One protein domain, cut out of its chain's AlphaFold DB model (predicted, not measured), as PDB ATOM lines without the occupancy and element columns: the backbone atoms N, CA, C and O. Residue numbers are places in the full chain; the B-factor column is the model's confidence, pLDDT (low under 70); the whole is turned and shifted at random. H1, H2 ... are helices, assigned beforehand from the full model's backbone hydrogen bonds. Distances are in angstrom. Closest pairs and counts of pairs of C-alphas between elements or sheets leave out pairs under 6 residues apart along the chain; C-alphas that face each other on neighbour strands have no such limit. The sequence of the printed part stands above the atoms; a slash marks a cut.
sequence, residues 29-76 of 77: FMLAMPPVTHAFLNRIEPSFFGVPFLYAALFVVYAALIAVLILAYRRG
ATOM      1  N   PHE A  29     183.945 118.279 187.381       88.94
ATOM      2  CA  PHE A  29     184.036 118.696 185.988       88.94
ATOM      3  C   PHE A  29     184.243 120.206 185.857       88.94
ATOM      4  O   PHE A  29     185.066 120.648 185.060       88.94
ATOM      5  N   MET A  30     183.563 121.001 186.688       88.25
ATOM      6  CA  MET A  30     183.812 122.440 186.793       88.25
ATOM      7  C   MET A  30     185.256 122.738 187.190       88.25
ATOM      8  O   MET A  30     185.853 123.647 186.627       88.25
ATOM      9  N   LEU A  31     185.855 121.948 188.084       84.00
ATOM     10  CA  LEU A  31     187.258 122.124 188.462       84.00
ATOM     11  C   LEU A  31     188.234 121.870 187.303       84.00
ATOM     12  O   LEU A  31     189.329 122.416 187.325       84.00
ATOM     13  N   ALA A  32     187.842 121.095 186.287       84.06
ATOM     14  CA  ALA A  32     188.629 120.869 185.073       84.06
ATOM     15  C   ALA A  32     188.414 121.943 183.987       84.06
ATOM     16  O   ALA A  32     189.106 121.929 182.967       84.06
ATOM     17  N   MET A  33     187.463 122.867 184.166       85.12
ATOM     18  CA  MET A  33     187.168 123.903 183.175       85.12
ATOM     19  C   MET A  33     188.215 125.025 183.200       85.12
ATOM     20  O   MET A  33     188.572 125.481 184.291       85.12
ATOM     21  N   PRO A  34     188.636 125.557 182.028       78.12
ATOM     22  CA  PRO A  34     189.672 126.588 181.939       78.12
ATOM     23  C   PRO A  34     189.460 127.800 182.862       78.12
ATOM     24  O   PRO A  34     190.406 128.205 183.530       78.12
ATOM     25  N   PRO A  35     188.248 128.380 182.996       79.94
ATOM     26  CA  PRO A  35     188.048 129.515 183.895       79.94
ATOM     27  C   PRO A  35     188.348 129.183 185.362       79.94
ATOM     28  O   PRO A  35     188.875 130.021 186.085       79.94
ATOM     29  N   VAL A  36     188.037 127.965 185.809       79.12
ATOM     30  CA  VAL A  36     188.200 127.543 187.207       79.12
ATOM     31  C   VAL A  36     189.642 127.126 187.470       79.12
ATOM     32  O   VAL A  36     190.239 127.569 188.451       79.12
ATOM     33  N   THR A  37     190.247 126.348 186.571       75.56
ATOM     34  CA  THR A  37     191.664 125.985 186.688       75.56
ATOM     35  C   THR A  37     192.553 127.225 186.666       75.56
ATOM     36  O   THR A  37     193.423 127.371 187.524       75.56
ATOM     37  N   HIS A  38     192.302 128.175 185.766       73.19
ATOM     38  CA  HIS A  38     193.101 129.397 185.699       73.19
ATOM     39  C   HIS A  38     192.832 130.370 186.857       73.19
ATOM     40  O   HIS A  38     193.749 131.080 187.267       73.19
ATOM     41  N   ALA A  39     191.629 130.378 187.441       74.25
ATOM     42  CA  ALA A  39     191.327 131.213 188.605       74.25
ATOM     43  C   ALA A  39     191.933 130.679 189.916       74.25
ATOM     44  O   ALA A  39     192.425 131.473 190.719       74.25
ATOM     45  N   PHE A  40     191.906 129.359 190.134       70.75
ATOM     46  CA  PHE A  40     192.263 128.745 191.421       70.75
ATOM     47  C   PHE A  40     193.609 128.010 191.423       70.75
ATOM     48  O   PHE A  40     194.290 128.006 192.446       70.75
ATOM     49  N   LEU A  41     194.003 127.389 190.307       67.19
ATOM     50  CA  LEU A  41     195.174 126.500 190.233       67.19
ATOM     51  C   LEU A  41     196.380 127.140 189.528       67.19
ATOM     52  O   LEU A  41     197.502 126.691 189.724       67.19
ATOM     53  N   ASN A  42     196.180 128.205 188.746       65.31
ATOM     54  CA  ASN A  42     197.226 128.834 187.924       65.31
ATOM     55  C   ASN A  42     197.955 130.006 188.609       65.31
ATOM     56  O   ASN A  42     198.561 130.835 187.938       65.31
ATOM     57  N   ARG A  43     197.851 130.127 189.939       63.62
ATOM     58  CA  ARG A  43     198.511 131.198 190.714       63.62
ATOM     59  C   ARG A  43     199.755 130.750 191.468       63.62
ATOM     60  O   ARG A  43     200.462 131.590 192.010       63.62
ATOM     61  N   ILE A  44     199.998 129.450 191.547       62.00
ATOM     62  CA  ILE A  44     201.106 128.889 192.307       62.00
ATOM     63  C   ILE A  44     201.902 128.077 191.285       62.00
ATOM     64  O   ILE A  44     201.347 127.174 190.661       62.00
ATOM     65  N   GLU A  45     203.188 128.380 191.124       64.12
ATOM     66  CA  GLU A  45     204.140 127.594 190.328       64.12
ATOM     67  C   GLU A  45     204.920 126.583 191.204       64.12
ATOM     68  O   GLU A  45     206.151 126.592 191.180       64.12
ATOM     69  N   PRO A  46     204.312 125.693 192.024       71.25
ATOM     70  CA  PRO A  46     205.067 124.558 192.501       71.25
ATOM     71  C   PRO A  46     205.190 123.580 191.331       71.25
ATOM     72  O   PRO A  46     204.219 123.238 190.649       71.25
ATOM     73  N   SER A  47     206.402 123.111 191.084       69.81
ATOM     74  CA  SER A  47     206.585 121.870 190.343       69.81
ATOM     75  C   SER A  47     206.464 120.713 191.335       69.81
ATOM     76  O   SER A  47     206.978 120.771 192.451       69.81
ATOM     77  N   PHE A  48     205.745 119.662 190.956       72.50
ATOM     78  CA  PHE A  48     205.645 118.427 191.725       72.50
ATOM     79  C   PHE A  48     206.424 117.360 190.957       72.50
ATOM     80  O   PHE A  48     206.063 117.054 189.829       72.50
ATOM     81  N   PHE A  49     207.533 116.845 191.499       77.56
ATOM     82  CA  PHE A  49     208.420 115.900 190.787       77.56
ATOM     83  C   PHE A  49     208.856 116.363 189.377       77.56
ATOM     84  O   PHE A  49     208.981 115.561 188.456       77.56
ATOM     85  N   GLY A  50     209.073 117.668 189.182       78.69
ATOM     86  CA  GLY A  50     209.497 118.222 187.890       78.69
ATOM     87  C   GLY A  50     208.378 118.409 186.857       78.69
ATOM     88  O   GLY A  50     208.647 118.946 185.787       78.69
ATOM     89  N   VAL A  51     207.127 118.048 187.170       78.62
ATOM     90  CA  VAL A  51     205.956 118.416 186.356       78.62
ATOM     91  C   VAL A  51     205.204 119.603 186.964       78.62
ATOM     92  O   VAL A  51     205.082 119.691 188.190       78.62
ATOM     93  N   PRO A  52     204.676 120.528 186.140       83.50
ATOM     94  CA  PRO A  52     203.814 121.605 186.616       83.50
ATOM     95  C   PRO A  52     202.653 121.077 187.464       83.50
ATOM     96  O   PRO A  52     201.926 120.177 187.035       83.50
ATOM     97  N   PHE A  53     202.449 121.661 188.651       82.25
ATOM     98  CA  PHE A  53     201.374 121.277 189.573       82.25
ATOM     99  C   PHE A  53     200.001 121.243 188.902       82.25
ATOM    100  O   PHE A  53     199.212 120.342 189.171       82.25
ATOM    101  N   LEU A  54     199.744 122.168 187.973       83.38
ATOM    102  CA  LEU A  54     198.513 122.202 187.190       83.38
ATOM    103  C   LEU A  54     198.231 120.860 186.495       83.38
ATOM    104  O   LEU A  54     197.106 120.367 186.559       83.38
ATOM    105  N   TYR A  55     199.240 120.232 185.885       84.56
ATOM    106  CA  TYR A  55     199.075 118.948 185.200       84.56
ATOM    107  C   TYR A  55     198.832 117.798 186.178       84.56
ATOM    108  O   TYR A  55     197.964 116.961 185.928       84.56
ATOM    109  N   ALA A  56     199.541 117.774 187.309       85.19
ATOM    110  CA  ALA A  56     199.315 116.775 188.353       85.19
ATOM    111  C   ALA A  56     197.908 116.908 188.967       85.19
ATOM    112  O   ALA A  56     197.210 115.912 189.155       85.19
ATOM    113  N   ALA A  57     197.454 118.138 189.214       84.94
ATOM    114  CA  ALA A  57     196.111 118.423 189.708       84.94
ATOM    115  C   ALA A  57     195.036 117.984 188.699       84.94
ATOM    116  O   ALA A  57     194.102 117.277 189.071       84.94
ATOM    117  N   LEU A  58     195.196 118.328 187.416       87.50
ATOM    118  CA  LEU A  58     194.305 117.880 186.338       87.50
ATOM    119  C   LEU A  58     194.241 116.353 186.247       87.50
ATOM    120  O   LEU A  58     193.151 115.796 186.129       87.50
ATOM    121  N   PHE A  59     195.381 115.670 186.356       89.56
ATOM    122  CA  PHE A  59     195.429 114.210 186.363       89.56
ATOM    123  C   PHE A  59     194.574 113.617 187.493       89.56
ATOM    124  O   PHE A  59     193.743 112.742 187.244       89.56
ATOM    125  N   VAL A  60     194.715 114.135 188.717       90.81
ATOM    126  CA  VAL A  60     193.910 113.702 189.869       90.81
ATOM    127  C   VAL A  60     192.419 113.970 189.642       90.81
ATOM    128  O   VAL A  60     191.596 113.095 189.911       90.81
ATOM    129  N   VAL A  61     192.057 115.139 189.105       91.12
ATOM    130  CA  VAL A  61     190.656 115.488 188.808       91.12
ATOM    131  C   VAL A  61     190.058 114.544 187.763       91.12
ATOM    132  O   VAL A  61     188.952 114.038 187.959       91.12
ATOM    133  N   TYR A  62     190.782 114.241 186.683       91.56
ATOM    134  CA  TYR A  62     190.307 113.300 185.666       91.56
ATOM    135  C   TYR A  62     190.180 111.873 186.201       91.56
ATOM    136  O   TYR A  62     189.169 111.216 185.944       91.56
ATOM    137  N   ALA A  63     191.146 111.404 186.992       96.25
ATOM    138  CA  ALA A  63     191.050 110.105 187.651       96.25
ATOM    139  C   ALA A  63     189.824 110.035 188.580       96.25
ATOM    140  O   ALA A  63     189.093 109.043 188.567       96.25
ATOM    141  N   ALA A  64     189.543 111.109 189.327       93.38
ATOM    142  CA  ALA A  64     188.363 111.207 190.180       93.38
ATOM    143  C   ALA A  64     187.055 111.186 189.369       93.38
ATOM    144  O   ALA A  64     186.125 110.473 189.741       93.38
ATOM    145  N   LEU A  65     186.983 111.899 188.239       91.88
ATOM    146  CA  LEU A  65     185.823 111.858 187.338       91.88
ATOM    147  C   LEU A  65     185.549 110.438 186.830       91.88
ATOM    148  O   LEU A  65     184.410 109.974 186.884       91.88
ATOM    149  N   ILE A  66     186.591 109.725 186.395       93.06
ATOM    150  CA  ILE A  66     186.477 108.327 185.959       93.06
ATOM    151  C   ILE A  66     185.997 107.443 187.118       93.06
ATOM    152  O   ILE A  66     185.070 106.651 186.944       93.06
ATOM    153  N   ALA A  67     186.563 107.603 188.315       93.38
ATOM    154  CA  ALA A  67     186.152 106.845 189.494       93.38
ATOM    155  C   ALA A  67     184.676 107.082 189.859       93.38
ATOM    156  O   ALA A  67     183.975 106.134 190.212       93.38
ATOM    157  N   VAL A  68     184.181 108.317 189.726       90.38
ATOM    158  CA  VAL A  68     182.765 108.655 189.949       90.38
ATOM    159  C   VAL A  68     181.865 107.955 188.933       90.38
ATOM    160  O   VAL A  68     180.835 107.405 189.324       90.38
ATOM    161  N   LEU A  69     182.256 107.902 187.657       90.50
ATOM    162  CA  LEU A  69     181.508 107.173 186.628       90.50
ATOM    163  C   LEU A  69     181.487 105.662 186.898       90.50
ATOM    164  O   LEU A  69     180.431 105.035 186.821       90.50
ATOM    165  N   ILE A  70     182.627 105.083 187.284       93.06
ATOM    166  CA  ILE A  70     182.710 103.669 187.679       93.06
ATOM    167  C   ILE A  70     181.817 103.404 188.897       93.06
ATOM    168  O   ILE A  70     181.094 102.409 188.927       93.06
ATOM    169  N   LEU A  71     181.833 104.285 189.899       90.00
ATOM    170  CA  LEU A  71     180.993 104.160 191.090       90.00
ATOM    171  C   LEU A  71     179.502 104.226 190.740       90.00
ATOM    172  O   LEU A  71     178.727 103.428 191.266       90.00
ATOM    173  N   ALA A  72     179.111 105.145 189.855       88.81
ATOM    174  CA  ALA A  72     177.742 105.267 189.363       88.81
ATOM    175  C   ALA A  72     177.284 103.964 188.697       88.81
ATOM    176  O   ALA A  72     176.266 103.392 189.088       88.81
ATOM    177  N   TYR A  73     178.109 103.441 187.783       88.44
ATOM    178  CA  TYR A  73     177.858 102.180 187.091       88.44
ATOM    179  C   TYR A  73     177.728 101.004 188.068       88.44
ATOM    180  O   TYR A  73     176.777 100.230 187.992       88.44
ATOM    181  N   ARG A  74     178.631 100.902 189.053       88.62
ATOM    182  CA  ARG A  74     178.594  99.843 190.077       88.62
ATOM    183  C   ARG A  74     177.373  99.919 190.992       88.62
ATOM    184  O   ARG A  74     176.988  98.898 191.552       88.62
ATOM    185  N   ARG A  75     176.786 101.104 191.173       84.00
ATOM    186  CA  ARG A  75     175.570 101.308 191.976       84.00
ATOM    187  C   ARG A  75     174.279 101.186 191.161       84.00
ATOM    188  O   ARG A  75     173.207 101.282 191.749       84.00
ATOM    189  N   GLY A  76     174.373 100.955 189.848       78.38
ATOM    190  CA  GLY A  76     173.214 100.852 188.959       78.38
ATOM    191  C   GLY A  76     172.421 102.158 188.843       78.38
ATOM    192  O   GLY A  76     171.198 102.110 188.705       78.38
TER     193      GLY A  76
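What this domain is: This is residues 29 to 76 of the 77 residues of an uncharacterized protein of Bacteroidetes bacterium SB0668_bin_1 (UniProt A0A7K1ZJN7). One long helix, H2, makes the length of the model; the short helix H1 sits to one side of its first turns, and a long loop swings round that end to join them. Residues 66 to 76, of which 66 to 74 belong to H2, stick out free of the rest. The printed part has 48 residues with two named helices, H1 then H2, and no named strand: all helix, loose with a radius of gyration of the C-alphas of 13.0 A, and flat, spanning 41 by 25 by 9 A.

Where its parts are: Start at Phe 29 and go on to C-alpha 34 at (189.672, 126.588, 181.939), where H1, residues 34 to 41, begins. Then find C-alpha 53 at (201.374, 121.277, 189.573); from there H2, residues 53 to 74, runs 31.3 A to C-alpha 74 at (178.594, 99.843, 190.077).

How they stand to each other: Look at Leu 41 and Leu 54: their C-alphas, 6.2 A apart, are the closest of H1 and H2, which are close but not clearly touching. The helices run opposite ways at a steep tilt of 67 degrees. In H1 and H2 every O i to N i+4 pair is within hydrogen-bond range.

The domain as a whole: The farthest C-alphas, Glu 45 and Gly 76, are 40.9 A apart. The printed part has no cut, and the link from H1 to H2, 11 residues, is long. Confidence is low, under 70, at residues 41 to 45 and 47.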